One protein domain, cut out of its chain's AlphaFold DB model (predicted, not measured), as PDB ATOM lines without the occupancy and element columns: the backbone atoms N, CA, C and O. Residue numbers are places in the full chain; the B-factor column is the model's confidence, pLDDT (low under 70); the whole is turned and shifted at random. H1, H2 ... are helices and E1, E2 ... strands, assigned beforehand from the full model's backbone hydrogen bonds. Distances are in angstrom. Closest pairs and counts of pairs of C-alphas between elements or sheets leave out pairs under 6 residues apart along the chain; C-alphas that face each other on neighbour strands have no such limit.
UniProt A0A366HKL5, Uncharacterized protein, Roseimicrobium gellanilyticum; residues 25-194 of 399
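What this domain is: This is residues 25 to 194 of the 399 residues of an uncharacterized protein of Roseimicrobium gellanilyticum (UniProt A0A366HKL5). A small antiparallel hairpin of two short strands, E1 and E2, and the long helix H2 pack on one side of H4, the helix nearest the middle, with H2 steeply crossing H4. H1 and H3 pack together near one end of this core, while H5 meets the first turns of H4 on another side; long loops fill much of the rest. The printed part has 170 residues with five named helices and two named strands, in the order H1 H2 H3 H4 E1 E2 H5, and its class is mostly helix. It is compact, with a radius of gyration of the C-alphas of 15.8 A and spans of 43 by 40 by 26 A.

How they stand to each other: Strands E1, residues 138 to 141, and E2, residues 158 to 161, form an antiparallel hairpin at 144 degrees, with N 138 and O 161 at 2.9 A and N 140 and O 159 at 3.0 A, within hydrogen-bond range. H4, residues 94 to 113, comes closest to E2 at the C-alphas of Met 107 and Leu 160, 5.3 A apart. H2, residues 51 to 71, comes closest to E1 at the C-alphas of Ser 56 and Phe 139, 6.7 A apart. H2 touches H4 with residues 59 to 67 alone, at a steep tilt of 69 degrees, only just short of about perpendicular; the closest C-alphas, of Leu 63 and Trp 108, are 5.9 A apart. H3, residues 77 to 88, forms a helical hairpin with H4 at a shallow tilt of 30 degrees, opposite ways, closest at the C-alphas of Glu 78 and Val 105, 6.0 A. H1, residues 29 to 35, touches H3 about perpendicular, at 79 degrees, with the C-alphas of Ala 31 and Ala 84 closest at 4.4 A. H5, residues 175 to 194, touches H4 with residues 183 to 190 alone, closest at the C-alphas of His 96 and Ile 187, 5.4 A; H5 is apart from H1, H2, H3 and E1. Every O i to N i+4 pair is within hydrogen-bond range in H1, H2, H3 and H4; in H5 it is 14 of 16.

Where its parts are: H1 begins at C-alpha 29, (165.233, 132.751, 147.374). H2 is 30.5 A long, H3 16.1 A, H4 28.4 A and H5 29.6 A. E1 begins at C-alpha 138, (159.959, 162.106, 153.952), and H5 ends at C-alpha 194, (138.020, 138.870, 146.809).

The domain as a whole: The two C-alphas farthest apart, of Lys 26 and Ala 170, are 49.0 A apart. The printed part has no cut. The links H1 to H2, H4 to E1, E1 to E2 and E2 to H5 are long. Mean pLDDT of the printed part is 89.9, with residues 25 to 27 under 70.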
ATOM      1  N   ALA A  25     159.652 127.479 143.744       46.56
ATOM      2  CA  ALA A  25     159.964 128.272 144.933       46.56
ATOM      3  C   ALA A  25     161.437 128.185 145.387       46.56
ATOM      4  O   ALA A  25     161.913 129.083 146.087       46.56
ATOM      5  N   LYS A  26     162.161 127.110 145.032       52.53
ATOM      6  CA  LYS A  26     163.599 126.967 145.331       52.53
ATOM      7  C   LYS A  26     164.482 127.828 144.422       52.53
ATOM      8  O   LYS A  26     165.597 128.146 144.825       52.53
ATOM      9  N   ASN A  27     163.982 128.239 143.256       65.56
ATOM     10  CA  ASN A  27     164.757 128.985 142.264       65.56
ATOM     11  C   ASN A  27     164.804 130.501 142.539       65.56
ATOM     12  O   ASN A  27     165.620 131.191 141.940       65.56
ATOM     13  N   TYR A  28     163.991 131.017 143.475       76.81
ATOM     14  CA  TYR A  28     163.880 132.459 143.752       76.81
ATOM     15  C   TYR A  28     163.956 132.801 145.256       76.81
ATOM     16  O   TYR A  28     162.994 133.318 145.837       76.81
ATOM     17  N   PRO A  29     165.093 132.537 145.930       83.56
ATOM     18  CA  PRO A  29     165.233 132.751 147.374       83.56
ATOM     19  C   PRO A  29     165.066 134.221 147.793       83.56
ATOM     20  O   PRO A  29     164.476 134.492 148.840       83.56
ATOM     21  N   ALA A  30     165.523 135.171 146.970       84.88
ATOM     22  CA  ALA A  30     165.383 136.604 147.235       84.88
ATOM     23  C   ALA A  30     163.913 137.062 147.187       84.88
ATOM     24  O   ALA A  30     163.447 137.733 148.108       84.88
ATOM     25  N   ALA A  31     163.162 136.632 146.166       87.94
ATOM     26  CA  ALA A  31     161.739 136.946 146.031       87.94
ATOM     27  C   ALA A  31     160.919 136.336 147.179       87.94
ATOM     28  O   ALA A  31     160.073 137.004 147.770       87.94
ATOM     29  N   LYS A  32     161.235 135.097 147.580       87.62
ATOM     30  CA  LYS A  32     160.606 134.446 148.736       87.62
ATOM     31  C   LYS A  32     160.862 135.197 150.045       87.62
ATOM     32  O   LYS A  32     159.950 135.332 150.860       87.62
ATOM     33  N   ALA A  33     162.089 135.681 150.258       87.31
ATOM     34  CA  ALA A  33     162.435 136.471 151.439       87.31
ATOM     35  C   ALA A  33     161.680 137.812 151.465       87.31
ATOM     36  O   ALA A  33     161.153 138.203 152.508       87.31
ATOM     37  N   LEU A  34     161.571 138.476 150.311       91.88
ATOM     38  CA  LEU A  34     160.839 139.732 150.167       91.88
ATOM     39  C   LEU A  34     159.320 139.555 150.355       91.88
ATOM     40  O   LEU A  34     158.673 140.405 150.966       91.88
ATOM     41  N   ALA A  35     158.743 138.446 149.891       90.31
ATOM     42  CA  ALA A  35     157.297 138.208 149.897       90.31
ATOM     43  C   ALA A  35     156.638 138.329 151.284       90.31
ATOM     44  O   ALA A  35     155.492 138.780 151.389       90.31
ATOM     45  N   ALA A  36     157.357 137.973 152.356       86.75
ATOM     46  CA  ALA A  36     156.882 138.149 153.730       86.75
ATOM     47  C   ALA A  36     156.660 139.631 154.078       86.75
ATOM     48  O   ALA A  36     155.693 139.975 154.762       86.75
ATOM     49  N   GLN A  37     157.520 140.510 153.558       91.06
ATOM     50  CA  GLN A  37     157.447 141.955 153.758       91.06
ATOM     51  C   GLN A  37     156.423 142.624 152.844       91.06
ATOM     52  O   GLN A  37     155.939 143.692 153.184       91.06
ATOM     53  N   LEU A  38     156.010 142.003 151.737       92.19
ATOM     54  CA  LEU A  38     154.987 142.547 150.829       92.19
ATOM     55  C   LEU A  38     153.547 142.335 151.326       92.19
ATOM     56  O   LEU A  38     152.588 142.498 150.574       92.19
ATOM     57  N   LYS A  39     153.347 141.911 152.584       87.31
ATOM     58  CA  LYS A  39     152.004 141.624 153.117       87.31
ATOM     59  C   LYS A  39     151.193 142.887 153.309       87.31
ATOM     60  O   LYS A  39     151.598 143.701 154.134       87.31
ATOM     61  N   PRO A  40     150.041 143.046 152.616       83.12
ATOM     62  CA  PRO A  40     149.179 144.175 152.889       83.12
ATOM     63  C   PRO A  40     148.814 144.177 154.369       83.12
ATOM     64  O   PRO A  40     148.402 143.159 154.929       83.12
ATOM     65  N   LEU A  41     148.953 145.338 155.002       85.19
ATOM     66  CA  LEU A  41     148.531 145.540 156.388       85.19
ATOM     67  C   LEU A  41     146.998 145.592 156.533       85.19
ATOM     68  O   LEU A  41     146.499 145.668 157.659       85.19
ATOM     69  N   GLY A  42     146.284 145.517 155.406       80.56
ATOM     70  CA  GLY A  42     144.834 145.553 155.290       80.56
ATOM     71  C   GLY A  42     144.288 146.975 155.180       80.56
ATOM     72  O   GLY A  42     144.815 147.906 155.792       80.56
ATOM     73  N   LEU A  43     143.200 147.120 154.420       86.19
ATOM     74  CA  LEU A  43     142.429 148.361 154.360       86.19
ATOM     75  C   LEU A  43     141.665 148.570 155.672       86.19
ATOM     76  O   LEU A  43     141.104 147.619 156.231       86.19
ATOM     77  N   THR A  44     141.623 149.808 156.158       84.25
ATOM     78  CA  THR A  44     140.918 150.170 157.395       84.25
ATOM     79  C   THR A  44     139.623 150.929 157.095       84.25
ATOM     80  O   THR A  44     139.567 151.700 156.150       84.25
ATOM     81  N   PRO A  45     138.550 150.796 157.891       79.94
ATOM     82  CA  PRO A  45     137.333 151.588 157.663       79.94
ATOM     83  C   PRO A  45     137.521 153.100 157.878       79.94
ATOM     84  O   PRO A  45     136.722 153.905 157.409       79.94
ATOM     85  N   LYS A  46     138.550 153.492 158.638       87.62
ATOM     86  CA  LYS A  46     138.896 154.878 158.978       87.62
ATOM     87  C   LYS A  46     140.411 155.062 158.916       87.62
ATOM     88  O   LYS A  46     141.148 154.076 158.987       87.62
ATOM     89  N   ALA A  47     140.861 156.311 158.813       87.62
ATOM     90  CA  ALA A  47     142.279 156.643 158.847       87.62
ATOM     91  C   ALA A  47     142.903 156.170 160.166       87.62
ATOM     92  O   ALA A  47     142.381 156.451 161.246       87.62
ATOM     93  N   ASP A  48     144.008 155.441 160.068       88.19
ATOM     94  CA  ASP A  48     144.757 154.964 161.218       88.19
ATOM     95  C   ASP A  48     145.823 155.999 161.620       88.19
ATOM     96  O   ASP A  48     146.726 156.273 160.819       88.19
ATOM     97  N   PRO A  49     145.769 156.571 162.842       84.38
ATOM     98  CA  PRO A  49     146.714 157.603 163.277       84.38
ATOM     99  C   PRO A  49     148.184 157.155 163.253       84.38
ATOM    100  O   PRO A  49     149.078 157.977 163.077       84.38
ATOM    101  N   GLY A  50     148.446 155.850 163.397       88.50
ATOM    102  CA  GLY A  50     149.782 155.249 163.323       88.50
ATOM    103  C   GLY A  50     150.042 154.511 162.007       88.50
ATOM    104  O   GLY A  50     150.954 153.681 161.935       88.50
ATOM    105  N   GLY A  51     149.208 154.734 160.989       88.94
ATOM    106  CA  GLY A  51     149.262 153.999 159.730       88.94
ATOM    107  C   GLY A  51     150.548 154.260 158.953       88.94
ATOM    108  O   GLY A  51     151.293 153.312 158.684       88.94
ATOM    109  N   LEU A  52     150.870 155.540 158.723       92.31
ATOM    110  CA  LEU A  52     152.070 155.966 157.997       92.31
ATOM    111  C   LEU A  52     153.354 155.416 158.626       92.31
ATOM    112  O   LEU A  52     154.237 154.951 157.915       92.31
ATOM    113  N   GLY A  53     153.459 155.431 159.958       92.06
ATOM    114  CA  GLY A  53     154.643 154.929 160.661       92.06
ATOM    115  C   GLY A  53     154.876 153.434 160.427       92.06
ATOM    116  O   GLY A  53     155.997 153.020 160.133       92.06
ATOM    117  N   ARG A  54     153.809 152.625 160.484       91.19
ATOM    118  CA  ARG A  54     153.890 151.174 160.252       91.19
ATOM    119  C   ARG A  54     154.215 150.831 158.807       91.19
ATOM    120  O   ARG A  54     155.121 150.035 158.571       91.19
ATOM    121  N   VAL A  55     153.518 151.447 157.855       93.56
ATOM    122  CA  VAL A  55     153.783 151.205 156.432       93.56
ATOM    123  C   VAL A  55     155.174 151.718 156.042       93.56
ATOM    124  O   VAL A  55     155.885 151.045 155.309       93.56
ATOM    125  N   SER A  56     155.644 152.830 156.620       93.62
ATOM    126  CA  SER A  56     157.011 153.319 156.395       93.62
ATOM    127  C   SER A  56     158.063 152.338 156.913       93.62
ATOM    128  O   SER A  56     159.062 152.112 156.239       93.62
ATOM    129  N   ALA A  57     157.865 151.725 158.084       92.81
ATOM    130  CA  ALA A  57     158.784 150.709 158.605       92.81
ATOM    131  C   ALA A  57     158.855 149.469 157.691       92.81
ATOM    132  O   ALA A  57     159.942 148.952 157.417       92.81
ATOM    133  N   GLN A  58     157.705 149.043 157.167       94.50
ATOM    134  CA  GLN A  58     157.611 147.976 156.173       94.50
ATOM    135  C   GLN A  58     158.345 148.352 154.875       94.50
ATOM    136  O   GLN A  58     159.196 147.595 154.412       94.50
ATOM    137  N   ILE A  59     158.096 149.552 154.336       95.81
ATOM    138  CA  ILE A  59     158.742 150.054 153.114       95.81
ATOM    139  C   ILE A  59     160.261 150.122 153.281       95.81
ATOM    140  O   ILE A  59     160.977 149.652 152.407       95.81
ATOM    141  N   ARG A  60     160.781 150.630 154.405       95.12
ATOM    142  CA  ARG A  60     162.235 150.674 154.669       95.12
ATOM    143  C   ARG A  60     162.888 149.297 154.535       95.12
ATOM    144  O   ARG A  60     163.968 149.183 153.965       95.12
ATOM    145  N   THR A  61     162.212 148.263 155.035       93.38
ATOM    146  CA  THR A  61     162.684 146.877 154.940       93.38
ATOM    147  C   THR A  61     162.660 146.397 153.488       93.38
ATOM    148  O   THR A  61     163.657 145.866 153.005       93.38
ATOM    149  N   ILE A  62     161.561 146.647 152.767       95.56
ATOM    150  CA  ILE A  62     161.414 146.298 151.345       95.56
ATOM    151  C   ILE A  62     162.497 146.968 150.488       95.56
ATOM    152  O   ILE A  62     163.162 146.289 149.711       95.56
ATOM    153  N   LEU A  63     162.728 148.271 150.670       96.44
ATOM    154  CA  LEU A  63     163.746 149.020 149.928       96.44
ATOM    155  C   LEU A  63     165.152 148.444 150.142       96.44
ATOM    156  O   LEU A  63     165.920 148.362 149.188       96.44
ATOM    157  N   GLY A  64     165.478 148.005 151.362       94.00
ATOM    158  CA  GLY A  64     166.748 147.331 151.646       94.00
ATOM    159  C   GLY A  64     166.890 145.988 150.921       94.00
ATOM    160  O   GLY A  64     167.958 145.680 150.404       94.00
ATOM    161  N   HIS A  65     165.812 145.201 150.817       92.56
ATOM    162  CA  HIS A  65     165.821 143.968 150.019       92.56
ATOM    163  C   HIS A  65     166.025 144.244 148.523       92.56
ATOM    164  O   HIS A  65     166.785 143.525 147.874       92.56
ATOM    165  N   MET A  66     165.370 145.281 147.993       94.94
ATOM    166  CA  MET A  66     165.500 145.692 146.593       94.94
ATOM    167  C   MET A  66     166.931 146.141 146.269       94.94
ATOM    168  O   MET A  66     167.506 145.667 145.291       94.94
ATOM    169  N   GLU A  67     167.535 146.988 147.112       94.81
ATOM    170  CA  GLU A  67     168.914 147.452 146.900       94.81
ATOM    171  C   GLU A  67     169.921 146.312 147.007       94.81
ATOM    172  O   GLU A  67     170.769 146.150 146.131       94.81
ATOM    173  N   LYS A  68     169.786 145.473 148.037       92.06
ATOM    174  CA  LYS A  68     170.660 144.317 148.219       92.06
ATOM    175  C   LYS A  68     170.637 143.393 146.999       92.06
ATOM    176  O   LYS A  68     171.697 143.040 146.495       92.06
ATOM    177  N   SER A  69     169.447 143.056 146.492       90.25
ATOM    178  CA  SER A  69     169.305 142.232 145.281       90.25
ATOM    179  C   SER A  69     169.997 142.872 144.079       90.25
ATOM    180  O   SER A  69     170.747 142.202 143.377       90.25
ATOM    181  N   GLN A  70     169.797 144.175 143.867       89.56
ATOM    182  CA  GLN A  70     170.391 144.889 142.740       89.56
ATOM    183  C   GLN A  70     171.927 144.917 142.799       89.56
ATOM    184  O   GLN A  70     172.578 144.774 141.764       89.56
ATOM    185  N   VAL A  71     172.507 145.143 143.981       88.56
ATOM    186  CA  VAL A  71     173.963 145.262 144.156       88.56
ATOM    187  C   VAL A  71     174.656 143.900 144.129       88.56
ATOM    188  O   VAL A  71     175.748 143.786 143.579       88.56
ATOM    189  N   GLU A  72     174.016 142.854 144.652       88.12
ATOM    190  CA  GLU A  72     174.539 141.479 144.629       88.12
ATOM    191  C   GLU A  72     174.388 140.792 143.255       88.12
ATOM    192  O   GLU A  72     174.723 139.616 143.113       88.12
ATOM    193  N   GLY A  73     173.902 141.504 142.230       81.12
ATOM    194  CA  GLY A  73     173.711 140.965 140.879       81.12
ATOM    195  C   GLY A  73     172.506 140.027 140.744       81.12
ATOM    196  O   GLY A  73     172.463 139.211 139.826       81.12
ATOM    197  N   GLY A  74     171.544 140.116 141.666       82.81
ATOM    198  CA  GLY A  74     170.260 139.426 141.596       82.81
ATOM    199  C   GLY A  74     169.275 140.075 140.611       82.81
ATOM    200  O   GLY A  74     169.656 140.950 139.828       82.81
ATOM    201  N   PRO A  75     167.991 139.663 140.641       83.31
ATOM    202  CA  PRO A  75     166.946 140.274 139.824       83.31
ATOM    203  C   PRO A  75     166.858 141.784 140.053       83.31
ATOM    204  O   PRO A  75     167.076 142.262 141.176       83.31
ATOM    205  N   GLY A  76     166.498 142.513 138.994       85.88
ATOM    206  CA  GLY A  76     166.210 143.939 139.079       85.88
ATOM    207  C   GLY A  76     165.105 144.218 140.097       85.88
ATOM    208  O   GLY A  76     164.275 143.361 140.385       85.88
ATOM    209  N   ALA A  77     165.093 145.422 140.666       89.12
ATOM    210  CA  ALA A  77     164.184 145.755 141.764       89.12
ATOM    211  C   ALA A  77     162.689 145.580 141.416       89.12
ATOM    212  O   ALA A  77     161.913 145.172 142.275       89.12
ATOM    213  N   GLU A  78     162.303 145.868 140.171       91.12
ATOM    214  CA  GLU A  78     160.944 145.664 139.646       91.12
ATOM    215  C   GLU A  78     160.639 144.166 139.490       91.12
ATOM    216  O   GLU A  78     159.762 143.657 140.187       91.12
ATOM    217  N   ASP A  79     161.468 143.438 138.731       89.00
ATOM    218  CA  ASP A  79     161.355 141.983 138.546       89.00
ATOM    219  C   ASP A  79     161.304 141.213 139.876       89.00
ATOM    220  O   ASP A  79     160.570 140.235 140.014       89.00
ATOM    221  N   LEU A  80     162.080 141.641 140.879       92.81
ATOM    222  CA  LEU A  80     162.099 141.034 142.208       92.81
ATOM    223  C   LEU A  80     160.746 141.170 142.913       92.81
ATOM    224  O   LEU A  80     160.278 140.206 143.524       92.81
ATOM    225  N   VAL A  81     160.151 142.365 142.876       94.25
ATOM    226  CA  VAL A  81     158.866 142.650 143.525       94.25
ATOM    227  C   VAL A  81     157.739 141.924 142.795       94.25
ATOM    228  O   VAL A  81     156.922 141.283 143.456       94.25
ATOM    229  N   ASP A  82     157.743 141.939 141.462       91.75
ATOM    230  CA  ASP A  82     156.741 141.241 140.652       91.75
ATOM    231  C   ASP A  82     156.813 139.728 140.862       91.75
ATOM    232  O   ASP A  82     155.816 139.103 141.220       91.75
ATOM    233  N   THR A  83     158.016 139.143 140.815       88.88
ATOM    234  CA  THR A  83     158.223 137.718 141.129       88.88
ATOM    235  C   THR A  83     157.763 137.384 142.552       88.88
ATOM    236  O   THR A  83     157.160 136.334 142.795       88.88
ATOM    237  N   ALA A  84     158.026 138.266 143.522       92.31
ATOM    238  CA  ALA A  84     157.606 138.065 144.903       92.31
ATOM    239  C   ALA A  84     156.078 138.093 145.057       92.31
ATOM    240  O   ALA A  84     155.527 137.288 145.817       92.31
ATOM    241  N   TYR A  85     155.391 138.977 144.333       92.62
ATOM    242  CA  TYR A  85     153.936 139.020 144.319       92.62
ATOM    243  C   TYR A  85     153.327 137.808 143.610       92.62
ATOM    244  O   TYR A  85     152.465 137.138 144.182       92.62
ATOM    245  N   ASP A  86     153.806 137.486 142.412       88.19
ATOM    246  CA  ASP A  86     153.200 136.466 141.559       88.19
ATOM    247  C   ASP A  86     153.386 135.050 142.091       88.19
ATOM    248  O   ASP A  86     152.440 134.260 142.091       88.19
ATOM    249  N   MET A  87     154.573 134.728 142.604       85.44
ATOM    250  CA  MET A  87     154.875 133.365 143.042       85.44
ATOM    251  C   MET A  87     154.499 133.092 144.494       85.44
ATOM    252  O   MET A  87     154.187 131.955 144.851       85.44
ATOM    253  N   PHE A  88     154.581 134.106 145.357       88.06
ATOM    254  CA  PHE A  88     154.497 133.891 146.799       88.06
ATOM    255  C   PHE A  88     153.313 134.585 147.456       88.06
ATOM    256  O   PHE A  88     152.985 134.195 148.576       88.06
ATOM    257  N   ARG A  89     152.658 135.553 146.794       88.12
ATOM    258  CA  ARG A  89     151.527 136.331 147.336       88.12
ATOM    259  C   ARG A  89     150.281 136.290 146.446       88.12
ATOM    260  O   ARG A  89     149.754 137.342 146.068       88.12
ATOM    261  N   PRO A  90     149.743 135.083 146.171       83.81
ATOM    262  CA  PRO A  90     148.520 134.930 145.388       83.81
ATOM    263  C   PRO A  90     147.304 135.600 146.051       83.81
ATOM    264  O   PRO A  90     146.335 135.912 145.371       83.81
ATOM    265  N   ASP A  91     147.375 135.857 147.363       83.38
ATOM    266  CA  ASP A  91     146.345 136.507 148.177       83.38
ATOM    267  C   ASP A  91     146.152 138.006 147.889       83.38
ATOM    268  O   ASP A  91     145.162 138.595 148.322       83.38
ATOM    269  N   VAL A  92     147.094 138.641 147.190       87.88
ATOM    270  CA  VAL A  92     147.009 140.050 146.788       87.88
ATOM    271  C   VAL A  92     146.498 140.106 145.354       87.88
ATOM    272  O   VAL A  92     147.023 139.389 144.510       87.88
ATOM    273  N   GLY A  93     145.497 140.925 145.047       88.69
ATOM    274  CA  GLY A  93     144.957 140.997 143.688       88.69
ATOM    275  C   GLY A  93     145.851 141.783 142.708       88.69
ATOM    276  O   GLY A  93     146.722 142.546 143.137       88.69
ATOM    277  N   PRO A  94     145.693 141.578 141.387       89.75
ATOM    278  CA  PRO A  94     146.571 142.148 140.359       89.75
ATOM    279  C   PRO A  94     146.602 143.681 140.331       89.75
ATOM    280  O   PRO A  94     147.663 144.264 140.087       89.75
ATOM    281  N   VAL A  95     145.479 144.352 140.604       92.19
ATOM    282  CA  VAL A  95     145.431 145.821 140.644       92.19
ATOM    283  C   VAL A  95     146.246 146.329 141.828       92.19
ATOM    284  O   VAL A  95     147.036 147.267 141.682       92.19
ATOM    285  N   HIS A  96     146.098 145.688 142.991       93.06
ATOM    286  CA  HIS A  96     146.867 146.035 144.180       93.06
ATOM    287  C   HIS A  96     148.366 145.791 143.985       93.06
ATOM    288  O   HIS A  96     149.154 146.690 144.280       93.06
ATOM    289  N   ARG A  97     148.758 144.640 143.417       93.38
ATOM    290  CA  ARG A  97     150.161 144.334 143.072       93.38
ATOM    291  C   ARG A  97     150.764 145.424 142.197       93.38
ATOM    292  O   ARG A  97     151.753 146.029 142.584       93.38
ATOM    293  N   THR A  98     150.106 145.746 141.084       93.56
ATOM    294  CA  THR A  98     150.583 146.745 140.115       93.56
ATOM    295  C   THR A  98     150.811 148.110 140.774       93.56
ATOM    296  O   THR A  98     151.850 148.743 140.580       93.56
ATOM    297  N   ALA A  99     149.860 148.574 141.591       93.44
ATOM    298  CA  ALA A  99     149.984 149.859 142.272       93.44
ATOM    299  C   ALA A  99     151.100 149.854 143.333       93.44
ATOM    300  O   ALA A  99     151.846 150.830 143.446       93.44
ATOM    301  N   ALA A 100     151.230 148.757 144.085       94.81
ATOM    302  CA  ALA A 100     152.263 148.597 145.101       94.81
ATOM    303  C   ALA A 100     153.666 148.480 144.485       94.81
ATOM    304  O   ALA A 100     154.565 149.189 144.941       94.81
ATOM    305  N   THR A 101     153.853 147.671 143.433       95.19
ATOM    306  CA  THR A 101     155.112 147.588 142.672       95.19
ATOM    307  C   THR A 101     155.512 148.974 142.179       95.19
ATOM    308  O   THR A 101     156.612 149.433 142.482       95.19
ATOM    309  N   GLY A 102     154.607 149.689 141.499       94.25
ATOM    310  CA  GLY A 102     154.896 151.026 140.978       94.25
ATOM    311  C   GLY A 102     155.331 152.011 142.070       94.25
ATOM    312  O   GLY A 102     156.318 152.726 141.901       94.25
ATOM    313  N   ALA A 103     154.648 152.018 143.219       95.12
ATOM    314  CA  ALA A 103     155.026 152.864 144.350       95.12
ATOM    315  C   ALA A 103     156.408 152.487 144.920       95.12
ATOM    316  O   ALA A 103     157.247 153.360 145.145       95.12
ATOM    317  N   LEU A 104     156.671 151.194 145.123       97.12
ATOM    318  CA  LEU A 104     157.934 150.688 145.669       97.12
ATOM    319  C   LEU A 104     159.124 150.963 144.747       97.12
ATOM    320  O   LEU A 104     160.156 151.444 145.215       97.12
ATOM    321  N   VAL A 105     158.978 150.711 143.446       96.31
ATOM    322  CA  VAL A 105     160.027 150.943 142.445       96.31
ATOM    323  C   VAL A 105     160.366 152.428 142.345       96.31
ATOM    324  O   VAL A 105     161.543 152.787 142.354       96.31
ATOM    325  N   GLU A 106     159.369 153.314 142.330       95.75
ATOM    326  CA  GLU A 106     159.609 154.763 142.301       95.75
ATOM    327  C   GLU A 106     160.269 155.275 143.591       95.75
ATOM    328  O   GLU A 106     161.184 156.106 143.541       95.75
ATOM    329  N   MET A 107     159.871 154.746 144.754       97.12
ATOM    330  CA  MET A 107     160.532 155.054 146.026       97.12
ATOM    331  C   MET A 107     161.986 154.572 146.040       97.12
ATOM    332  O   MET A 107     162.868 155.316 146.468       97.12
ATOM    333  N   TRP A 108     162.255 153.370 145.529       97.06
ATOM    334  CA  TRP A 108     163.605 152.820 145.420       97.06
ATOM    335  C   TRP A 108     164.490 153.637 144.471       97.06
ATOM    336  O   TRP A 108     165.600 154.019 144.847       97.06
ATOM    337  N   ARG A 109     163.981 154.000 143.286       96.12
ATOM    338  CA  ARG A 109     164.677 154.889 142.338       96.12
ATOM    339  C   ARG A 109     165.018 156.227 142.988       96.12
ATOM    340  O   ARG A 109     166.162 156.673 142.916       96.12
ATOM    341  N   THR A 110     164.052 156.837 143.675       95.19
ATOM    342  CA  THR A 110     164.248 158.106 144.391       95.19
ATOM    343  C   THR A 110     165.320 157.977 145.475       95.19
ATOM    344  O   THR A 110     166.213 158.819 145.564       95.19
ATOM    345  N   ALA A 111     165.269 156.905 146.268       95.81
ATOM    346  CA  ALA A 111     166.247 156.629 147.314       95.81
ATOM    347  C   ALA A 111     167.667 156.456 146.752       95.81
ATOM    348  O   ALA A 111     168.596 157.056 147.291       95.81
ATOM    349  N   ARG A 112     167.845 155.709 145.650       94.62
ATOM    350  CA  ARG A 112     169.162 155.539 145.005       94.62
ATOM    351  C   ARG A 112     169.717 156.848 144.467       94.62
ATOM    352  O   ARG A 112     170.869 157.167 144.739       94.62
ATOM    353  N   VAL A 113     168.905 157.621 143.744       94.19
ATOM    354  CA  VAL A 113     169.333 158.908 143.164       94.19
ATOM    355  C   VAL A 113     169.814 159.880 144.247       94.19
ATOM    356  O   VAL A 113     170.766 160.625 144.033       94.19
ATOM    357  N   LEU A 114     169.188 159.846 145.425       94.88
ATOM    358  CA  LEU A 114     169.525 160.712 146.558       94.88
ATOM    359  C   LEU A 114     170.579 160.109 147.507       94.88
ATOM    360  O   LEU A 114     170.931 160.742 148.505       94.88
ATOM    361  N   GLY A 115     171.093 158.915 147.197       94.31
ATOM    362  CA  GLY A 115     172.124 158.228 147.977       94.31
ATOM    363  C   GLY A 115     171.655 157.747 149.355       94.31
ATOM    364  O   GLY A 115     172.422 157.711 150.307       94.31
ATOM    365  N   ALA A 116     170.383 157.373 149.497       95.50
ATOM    366  CA  ALA A 116     169.791 157.033 150.792       95.50
ATOM    367  C   ALA A 116     170.094 155.612 151.307       95.50
ATOM    368  O   ALA A 116     169.455 155.166 152.266       95.50
ATOM    369  N   PHE A 117     171.060 154.915 150.709       95.31
ATOM    370  CA  PHE A 117     171.532 153.593 151.125       95.31
ATOM    371  C   PHE A 117     172.958 153.689 151.678       95.31
ATOM    372  O   PHE A 117     173.770 154.456 151.163       95.31
ATOM    373  N   ASP A 118     173.254 152.955 152.751       90.56
ATOM    374  CA  ASP A 118     174.610 152.866 153.305       90.56
ATOM    375  C   ASP A 118     175.462 151.792 152.603       90.56
ATOM    376  O   ASP A 118     175.022 151.127 151.666       90.56
ATOM    377  N   GLY A 119     176.706 151.612 153.063       84.38
ATOM    378  CA  GLY A 119     177.618 150.593 152.530       84.38
ATOM    379  C   GLY A 119     177.142 149.146 152.726       84.38
ATOM    380  O   GLY A 119     177.582 148.270 151.985       84.38
ATOM    381  N   ASP A 120     176.211 148.904 153.657       86.38
ATOM    382  CA  ASP A 120     175.557 147.607 153.878       86.38
ATOM    383  C   ASP A 120     174.282 147.447 153.020       86.38
ATOM    384  O   ASP A 120     173.520 146.495 153.213       86.38
ATOM    385  N   GLN A 121     174.011 148.380 152.098       86.69
ATOM    386  CA  GLN A 121     172.791 148.439 151.283       86.69
ATOM    387  C   GLN A 121     171.502 148.614 152.098       86.69
ATOM    388  O   GLN A 121     170.399 148.309 151.637       86.69
ATOM    389  N   LYS A 122     171.605 149.124 153.330       90.44
ATOM    390  CA  LYS A 122     170.440 149.418 154.167       90.44
ATOM    391  C   LYS A 122     169.935 150.818 153.876       90.44
ATOM    392  O   LYS A 122     170.695 151.780 153.786       90.44
ATOM    393  N   PHE A 123     168.616 150.943 153.793       93.62
ATOM    394  CA  PHE A 123     167.973 152.239 153.649       93.62
ATOM    395  C   PHE A 123     168.132 153.067 154.933       93.62
ATOM    396  O   PHE A 123     167.553 152.751 155.976       93.62
ATOM    397  N   THR A 124     168.882 154.163 154.850       92.56
ATOM    398  CA  THR A 124     169.147 155.073 155.978       92.56
ATOM    399  C   THR A 124     168.083 156.162 156.104       92.56
ATOM    400  O   THR A 124     167.847 156.699 157.189       92.56
ATOM    401  N   GLY A 125     167.426 156.496 154.989       91.62
ATOM    402  CA  GLY A 125     166.492 157.615 154.894       91.62
ATOM    403  C   GLY A 125     167.149 158.993 154.976       91.62
ATOM    404  O   GLY A 125     166.429 159.972 155.150       91.62
ATOM    405  N   LYS A 126     168.479 159.092 154.865       95.06
ATOM    406  CA  LYS A 126     169.209 160.365 154.794       95.06
ATOM    407  C   LYS A 126     169.685 160.619 153.370       95.06
ATOM    408  O   LYS A 126     170.181 159.710 152.723       95.06
ATOM    409  N   ILE A 127     169.562 161.855 152.903       94.56
ATOM    410  CA  ILE A 127     170.072 162.266 151.593       94.56
ATOM    411  C   ILE A 127     171.588 162.452 151.698       94.56
ATOM    412  O   ILE A 127     172.058 163.227 152.532       94.56
ATOM    413  N   THR A 128     172.361 161.779 150.848       94.00
ATOM    414  CA  THR A 128     173.823 161.955 150.779       94.00
ATOM    415  C   THR A 128     174.278 162.648 149.500       94.00
ATOM    416  O   THR A 128     175.434 163.051 149.421       94.00
ATOM    417  N   THR A 129     173.382 162.810 148.523       90.56
ATOM    418  CA  THR A 129     173.697 163.358 147.199       90.56
ATOM    419  C   THR A 129     172.749 164.502 146.840       90.56
ATOM    420  O   THR A 129     171.538 164.398 147.026       90.56
ATOM    421  N   GLY A 130     173.290 165.580 146.263       91.12
ATOM    422  CA  GLY A 130     172.512 166.706 145.742       91.12
ATOM    423  C   GLY A 130     172.331 167.872 146.727       91.12
ATOM    424  O   GLY A 130     172.971 167.910 147.776       91.12
ATOM    425  N   PRO A 131     171.472 168.853 146.391       87.94
ATOM    426  CA  PRO A 131     171.376 170.127 147.111       87.94
ATOM    427  C   PRO A 131     170.791 170.013 148.527       87.94
ATOM    428  O   PRO A 131     171.002 170.901 149.346       87.94
ATOM    429  N   GLU A 132     170.071 168.930 148.829       91.25
ATOM    430  CA  GLU A 132     169.449 168.680 150.139       91.25
ATOM    431  C   GLU A 132     170.252 167.667 150.980       91.25
ATOM    432  O   GLU A 132     169.696 166.972 151.832       91.25
ATOM    433  N   GLN A 133     171.563 167.551 150.740       93.69
ATOM    434  CA  GLN A 133     172.440 166.642 151.479       93.69
ATOM    435  C   GLN A 133     172.345 166.855 153.002       93.69
ATOM    436  O   GLN A 133     172.314 167.977 153.504       93.69
ATOM    437  N   GLY A 134     172.300 165.749 153.746       90.62
ATOM    438  CA  GLY A 134     172.158 165.717 155.201       90.62
ATOM    439  C   GLY A 134     170.711 165.749 155.696       90.62
ATOM    440  O   GLY A 134     170.466 165.402 156.852       90.62
ATOM    441  N   GLN A 135     169.746 166.099 154.840       94.88
ATOM    442  CA  GLN A 135     168.334 166.139 155.215       94.88
ATOM    443  C   GLN A 135     167.683 164.744 155.190       94.88
ATOM    444  O   GLN A 135     168.099 163.874 154.413       94.88
ATOM    445  N   PRO A 136     166.658 164.494 156.026       94.94
ATOM    446  CA  PRO A 136     165.912 163.244 155.993       94.94
ATOM    447  C   PRO A 136     164.922 163.213 154.822       94.94
ATOM    448  O   PRO A 136     164.234 164.195 154.542       94.94
ATOM    449  N   LEU A 137     164.795 162.055 154.178       94.50
ATOM    450  CA  LEU A 137     163.693 161.783 153.262       94.50
ATOM    451  C   LEU A 137     162.376 161.647 154.023       94.50
ATOM    452  O   LEU A 137     162.325 161.138 155.147       94.50
ATOM    453  N   VAL A 138     161.298 162.068 153.374       95.12
ATOM    454  CA  VAL A 138     159.959 162.106 153.952       95.12
ATOM    455  C   VAL A 138     159.085 161.068 153.261       95.12
ATOM    456  O   VAL A 138     158.920 161.095 152.043       95.12
ATOM    457  N   PHE A 139     158.510 160.164 154.054       95.62
ATOM    458  CA  PHE A 139     157.375 159.357 153.615       95.62
ATOM    459  C   PHE A 139     156.103 160.178 153.785       95.62
ATOM    460  O   PHE A 139     155.852 160.723 154.860       95.62
ATOM    461  N   GLU A 140     155.292 160.249 152.741       94.69
ATOM    462  CA  GLU A 140     153.987 160.902 152.777       94.69
ATOM    463  C   GLU A 140     152.981 160.138 151.921       94.69
ATOM    464  O   GLU A 140     153.352 159.322 151.073       94.69
ATOM    465  N   TYR A 141     151.694 160.398 152.143       94.31
ATOM    466  CA  TYR A 141     150.654 159.778 151.337       94.31
ATOM    467  C   TYR A 141     150.574 160.416 149.946       94.31
ATOM    468  O   TYR A 141     150.642 161.638 149.823       94.31
ATOM    469  N   ILE A 142     150.378 159.598 148.907       93.69
ATOM    470  CA  ILE A 142     150.114 160.088 147.544       93.69
ATOM    471  C   ILE A 142     148.762 160.805 147.531       93.69
ATOM    472  O   ILE A 142     148.669 161.960 147.122       93.69
ATOM    473  N   VAL A 143     147.725 160.131 148.028       92.94
ATOM    474  CA  VAL A 143     146.414 160.717 148.303       92.94
ATOM    475  C   VAL A 143     146.281 160.903 149.819       92.94
ATOM    476  O   VAL A 143     146.357 159.912 150.552       92.94
ATOM    477  N   PRO A 144     146.058 162.133 150.318       91.81
ATOM    478  CA  PRO A 144     145.858 162.412 151.735       91.81
ATOM    479  C   PRO A 144     144.811 161.507 152.391       91.81
ATOM    480  O   PRO A 144     143.787 161.171 151.796       91.81
ATOM    481  N   VAL A 145     145.025 161.165 153.662       91.00
ATOM    482  CA  VAL A 145     144.110 160.302 154.434       91.00
ATOM    483  C   VAL A 145     142.724 160.905 154.658       91.00
ATOM    484  O   VAL A 145     141.799 160.170 154.982       91.00
ATOM    485  N   THR A 146     142.564 162.216 154.484       89.31
ATOM    486  CA  THR A 146     141.251 162.880 154.479       89.31
ATOM    487  C   THR A 146     140.402 162.447 153.286       89.31
ATOM    488  O   THR A 146     139.188 162.345 153.403       89.31
ATOM    489  N   GLU A 147     141.049 162.142 152.162       90.31
ATOM    490  CA  GLU A 147     140.424 161.759 150.896       90.31
ATOM    491  C   GLU A 147     140.384 160.233 150.710       90.31
ATOM    492  O   GLU A 147     139.437 159.687 150.147       90.31
ATOM    493  N   ALA A 148     141.407 159.525 151.201       91.00
ATOM    494  CA  ALA A 148     141.531 158.068 151.109       91.00
ATOM    495  C   ALA A 148     141.869 157.424 152.474       91.00
ATOM    496  O   ALA A 148     142.924 156.800 152.627       91.00
ATOM    497  N   PRO A 149     140.984 157.530 153.485       91.19
ATOM    498  CA  PRO A 149     141.263 157.062 154.848       91.19
ATOM    499  C   PRO A 149     141.568 155.560 154.925       91.19
ATOM    500  O   PRO A 149     142.396 155.133 155.736       91.19
ATOM    501  N   ALA A 150     140.940 154.763 154.056       91.50
ATOM    502  CA  ALA A 150     141.096 153.313 154.052       91.50
ATOM    503  C   ALA A 150     142.495 152.826 153.667       91.50
ATOM    504  O   ALA A 150     142.894 151.725 154.046       91.50
ATOM    505  N   PHE A 151     143.259 153.680 152.990       93.38
ATOM    506  CA  PHE A 151     144.604 153.396 152.499       93.38
ATOM    507  C   PHE A 151     145.700 153.950 153.418       93.38
ATOM    508  O   PHE A 151     146.868 153.992 153.042       93.38
ATOM    509  N   SER A 152     145.357 154.354 154.645       92.31
ATOM    510  CA  SER A 152     146.313 154.890 155.633       92.31
ATOM    511  C   SER A 152     147.422 153.909 156.049       92.31
ATOM    512  O   SER A 152     148.431 154.314 156.621       92.31
ATOM    513  N   ARG A 153     147.257 152.613 155.771       92.69
ATOM    514  CA  ARG A 153     148.242 151.555 156.058       92.69
ATOM    515  C   ARG A 153     148.744 150.848 154.800       92.69
ATOM    516  O   ARG A 153     149.412 149.823 154.919       92.69
ATOM    517  N   ASP A 154     148.388 151.349 153.621       93.06
ATOM    518  CA  ASP A 154     148.647 150.663 152.360       93.06
ATOM    519  C   ASP A 154     149.887 151.219 151.659       93.06
ATOM    520  O   ASP A 154     150.013 152.430 151.480       93.06
ATOM    521  N   VAL A 155     150.795 150.327 151.250       93.81
ATOM    522  CA  VAL A 155     152.042 150.689 150.558       93.81
ATOM    523  C   VAL A 155     151.753 151.422 149.248       93.81
ATOM    524  O   VAL A 155     152.479 152.354 148.910       93.81
ATOM    525  N   ALA A 156     150.675 151.059 148.545       94.38
ATOM    526  CA  ALA A 156     150.315 151.688 147.281       94.38
ATOM    527  C   ALA A 156     149.990 153.182 147.445       94.38
ATOM    528  O   ALA A 156     150.141 153.941 146.502       94.38
ATOM    529  N   ASN A 157     149.584 153.650 148.629       95.31
ATOM    530  CA  ASN A 157     149.265 155.064 148.843       95.31
ATOM    531  C   ASN A 157     150.417 155.870 149.466       95.31
ATOM    532  O   ASN A 157     150.176 156.948 150.002       95.31
ATOM    533  N   VAL A 158     151.659 155.383 149.430       95.38
ATOM    534  CA  VAL A 158     152.819 156.072 150.019       95.38
ATOM    535  C   VAL A 158     153.845 156.410 148.946       95.38
ATOM    536  O   VAL A 158     154.129 155.609 148.061       95.38
ATOM    537  N   ARG A 159     154.432 157.604 149.047       95.25
ATOM    538  CA  ARG A 159     155.597 158.022 148.265       95.25
ATOM    539  C   ARG A 159     156.722 158.505 149.169       95.25
ATOM    540  O   ARG A 159     156.499 158.920 150.306       95.25
ATOM    541  N   LEU A 160     157.929 158.477 148.621       96.25
ATOM    542  CA  LEU A 160     159.149 158.980 149.237       96.25
ATOM    543  C   LEU A 160     159.568 160.254 148.508       96.25
ATOM    544  O   LEU A 160     159.728 160.238 147.289       96.25
ATOM    545  N   VAL A 161     159.733 161.351 149.239       94.56
ATOM    546  CA  VAL A 161     160.087 162.660 148.676       94.56
ATOM    547  C   VAL A 161     161.180 163.340 149.494       94.56
ATOM    548  O   VAL A 161     161.410 163.008 150.660       94.56
ATOM    549  N   SER A 162     161.865 164.303 148.881       93.38
ATOM    550  CA  SER A 162     162.750 165.208 149.609       93.38
ATOM    551  C   SER A 162     161.944 166.297 150.336       93.38
ATOM    552  O   SER A 162     160.805 166.572 149.942       93.38
ATOM    553  N   PRO A 163     162.492 166.925 151.395       91.88
ATOM    554  CA  PRO A 163     161.772 167.931 152.178       91.88
ATOM    555  C   PRO A 163     161.205 169.086 151.348       91.88
ATOM    556  O   PRO A 163     160.068 169.491 151.579       91.88
ATOM    557  N   SER A 164     161.947 169.573 150.349       91.00
ATOM    558  CA  SER A 164     161.495 170.640 149.444       91.00
ATOM    559  C   SER A 164     160.270 170.277 148.597       91.00
ATOM    560  O   SER A 164     159.532 171.162 148.170       91.00
ATOM    561  N   LYS A 165     160.040 168.982 148.353       90.25
ATOM    562  CA  LYS A 165     158.915 168.459 147.561       90.25
ATOM    563  C   LYS A 165     157.752 167.968 148.420       90.25
ATOM    564  O   LYS A 165     156.764 167.484 147.867       90.25
ATOM    565  N   LYS A 166     157.877 168.060 149.747       90.75
ATOM    566  CA  LYS A 166     156.837 167.639 150.682       90.75
ATOM    567  C   LYS A 166     155.551 168.420 150.422       90.75
ATOM    568  O   LYS A 166     155.571 169.635 150.213       90.75
ATOM    569  N   ARG A 167     154.420 167.720 150.463       87.31
ATOM    570  CA  ARG A 167     153.103 168.338 150.331       87.31
ATOM    571  C   ARG A 167     152.854 169.330 151.473       87.31
ATOM    572  O   ARG A 167     153.171 169.064 152.631       87.31
ATOM    573  N   VAL A 168     152.205 170.448 151.151       86.12
ATOM    574  CA  VAL A 168     151.592 171.333 152.149       86.12
ATOM    575  C   VAL A 168     150.254 170.731 152.581       86.12
ATOM    576  O   VAL A 168     149.398 170.480 151.734       86.12
ATOM    577  N   ASP A 169     150.059 170.515 153.883       75.19
ATOM    578  CA  ASP A 169     148.946 169.719 154.430       75.19
ATOM    579  C   ASP A 169     147.545 170.172 153.967       75.19
ATOM    580  O   ASP A 169     146.662 169.338 153.777       75.19
ATOM    581  N   ALA A 170     147.349 171.472 153.713       77.75
ATOM    582  CA  ALA A 170     146.074 172.053 153.273       77.75
ATOM    583  C   ALA A 170     145.959 172.289 151.752       77.75
ATOM    584  O   ALA A 170     144.982 172.881 151.292       77.75
ATOM    585  N   ALA A 171     146.949 171.881 150.952       84.44
ATOM    586  CA  ALA A 171     146.897 172.071 149.503       84.44
ATOM    587  C   ALA A 171     145.788 171.219 148.866       84.44
ATOM    588  O   ALA A 171     145.511 170.104 149.315       84.44
ATOM    589  N   ALA A 172     145.195 171.711 147.775       86.56
ATOM    590  CA  ALA A 172     144.278 170.928 146.949       86.56
ATOM    591  C   ALA A 172     145.005 169.754 146.264       86.56
ATOM    592  O   ALA A 172     146.230 169.753 146.113       86.56
ATOM    593  N   LEU A 173     144.265 168.718 145.864       87.75
ATOM    594  CA  LEU A 173     144.837 167.596 145.114       87.75
ATOM    595  C   LEU A 173     145.317 168.057 143.741       87.75
ATOM    596  O   LEU A 173     144.576 168.698 142.997       87.75
ATOM    597  N   THR A 174     146.533 167.665 143.386       89.19
ATOM    598  CA  THR A 174     147.041 167.830 142.025       89.19
ATOM    599  C   THR A 174     146.299 166.890 141.062       89.19
ATOM    600  O   THR A 174     145.794 165.848 141.493       89.19
ATOM    601  N   PRO A 175     146.275 167.171 139.744       88.62
ATOM    602  CA  PRO A 175     145.652 166.277 138.761       88.62
ATOM    603  C   PRO A 175     146.184 164.836 138.816       88.62
ATOM    604  O   PRO A 175     145.429 163.881 138.654       88.62
ATOM    605  N   ARG A 176     147.481 164.663 139.114       86.12
ATOM    606  CA  ARG A 176     148.104 163.342 139.283       86.12
ATOM    607  C   ARG A 176     147.537 162.591 140.488       86.12
ATOM    608  O   ARG A 176     147.283 161.396 140.394       86.12
ATOM    609  N   GLU A 177     147.334 163.275 141.609       90.25
ATOM    610  CA  GLU A 177     146.792 162.669 142.833       90.25
ATOM    611  C   GLU A 177     145.298 162.358 142.683       90.25
ATOM    612  O   GLU A 177     144.847 161.311 143.139       90.25
ATOM    613  N   GLN A 178     144.547 163.204 141.969       90.62
ATOM    614  CA  GLN A 178     143.157 162.919 141.594       90.62
ATOM    615  C   GLN A 178     143.055 161.671 140.708       90.62
ATOM    616  O   GLN A 178     142.222 160.806 140.962       90.62
ATOM    617  N   ALA A 179     143.931 161.532 139.708       88.31
ATOM    618  CA  ALA A 179     143.991 160.319 138.894       88.31
ATOM    619  C   ALA A 179     144.343 159.086 139.746       88.31
ATOM    620  O   ALA A 179     143.727 158.031 139.598       88.31
ATOM    621  N   TYR A 180     145.268 159.233 140.700       92.56
ATOM    622  CA  TYR A 180     145.667 158.145 141.596       92.56
ATOM    623  C   TYR A 180     144.533 157.673 142.522       92.56
ATOM    624  O   TYR A 180     144.461 156.491 142.858       92.56
ATOM    625  N   GLN A 181     143.580 158.546 142.879       91.88
ATOM    626  CA  GLN A 181     142.379 158.122 143.611       91.88
ATOM    627  C   GLN A 181     141.576 157.051 142.864       91.88
ATOM    628  O   GLN A 181     140.965 156.196 143.507       91.88
ATOM    629  N   ALA A 182     141.553 157.076 141.527       90.69
ATOM    630  CA  ALA A 182     140.863 156.052 140.745       90.69
ATOM    631  C   ALA A 182     141.527 154.677 140.917       90.69
ATOM    632  O   ALA A 182     140.822 153.678 141.072       90.69
ATOM    633  N   THR A 183     142.861 154.636 140.989       91.88
ATOM    634  CA  THR A 183     143.626 153.418 141.291       91.88
ATOM    635  C   THR A 183     143.290 152.888 142.681       91.88
ATOM    636  O   THR A 183     142.960 151.713 142.815       91.88
ATOM    637  N   LEU A 184     143.263 153.748 143.705       93.38
ATOM    638  CA  LEU A 184     142.877 153.331 145.061       93.38
ATOM    639  C   LEU A 184     141.442 152.780 145.103       93.38
ATOM    640  O   LEU A 184     141.193 151.730 145.689       93.38
ATOM    641  N   LYS A 185     140.492 153.416 144.408       92.62
ATOM    642  CA  LYS A 185     139.114 152.899 144.291       92.62
ATOM    643  C   LYS A 185     139.052 151.537 143.593       92.62
ATOM    644  O   LYS A 185     138.212 150.714 143.950       92.62
ATOM    645  N   ALA A 186     139.909 151.285 142.604       92.19
ATOM    646  CA  ALA A 186     139.989 149.985 141.944       92.19
ATOM    647  C   ALA A 186     140.525 148.897 142.893       92.19
ATOM    648  O   ALA A 186     139.958 147.806 142.931       92.19
ATOM    649  N   ILE A 187     141.526 149.220 143.721       92.12
ATOM    650  CA  ILE A 187     142.037 148.319 144.770       92.12
ATOM    651  C   ILE A 187     140.940 147.993 145.792       92.12
ATOM    652  O   ILE A 187     140.748 146.832 146.140       92.12
ATOM    653  N   ASP A 188     140.174 148.987 146.249       91.69
ATOM    654  CA  ASP A 188     139.089 148.760 147.217       91.69
ATOM    655  C   ASP A 188     138.012 147.800 146.675       91.69
ATOM    656  O   ASP A 188     137.555 146.887 147.375       91.69
ATOM    657  N   ARG A 189     137.657 147.945 145.390       89.94
ATOM    658  CA  ARG A 189     136.744 147.026 144.690       89.94
ATOM    659  C   ARG A 189     137.319 145.619 144.579       89.94
ATOM    660  O   ARG A 189     136.586 144.663 144.809       89.94
ATOM    661  N   GLU A 190     138.602 145.491 144.253       90.31
ATOM    662  CA  GLU A 190     139.295 144.204 144.167       90.31
ATOM    663  C   GLU A 190     139.315 143.492 145.525       90.31
ATOM    664  O   GLU A 190     138.853 142.359 145.636       90.31
ATOM    665  N   VAL A 191     139.741 144.180 146.588       86.75
ATOM    666  CA  VAL A 191     139.768 143.637 147.954       86.75
ATOM    667  C   VAL A 191     138.367 143.230 148.420       86.75
ATOM    668  O   VAL A 191     138.196 142.184 149.050       86.75
ATOM    669  N   SER A 192     137.345 144.024 148.102       84.88
ATOM    670  CA  SER A 192     135.950 143.708 148.437       84.88
ATOM    671  C   SER A 192     135.401 142.527 147.626       84.88
ATOM    672  O   SER A 192     134.709 141.667 148.177       84.88
ATOM    673  N   GLY A 193     135.740 142.445 146.338       79.75
ATOM    674  CA  GLY A 193     135.395 141.331 145.457       79.75
ATOM    675  C   GLY A 193     136.026 140.021 145.922       79.75
ATOM    676  O   GLY A 193     135.315 139.035 146.099       79.75
ATOM    677  N   MET A 194     137.323 140.031 146.246       74.62
ATOM    678  CA  MET A 194     138.020 138.870 146.809       74.62
ATOM    679  C   MET A 194     137.431 138.438 148.154       74.62
ATOM    680  O   MET A 194     137.237 137.251 148.375       74.62
TER     681      MET A 194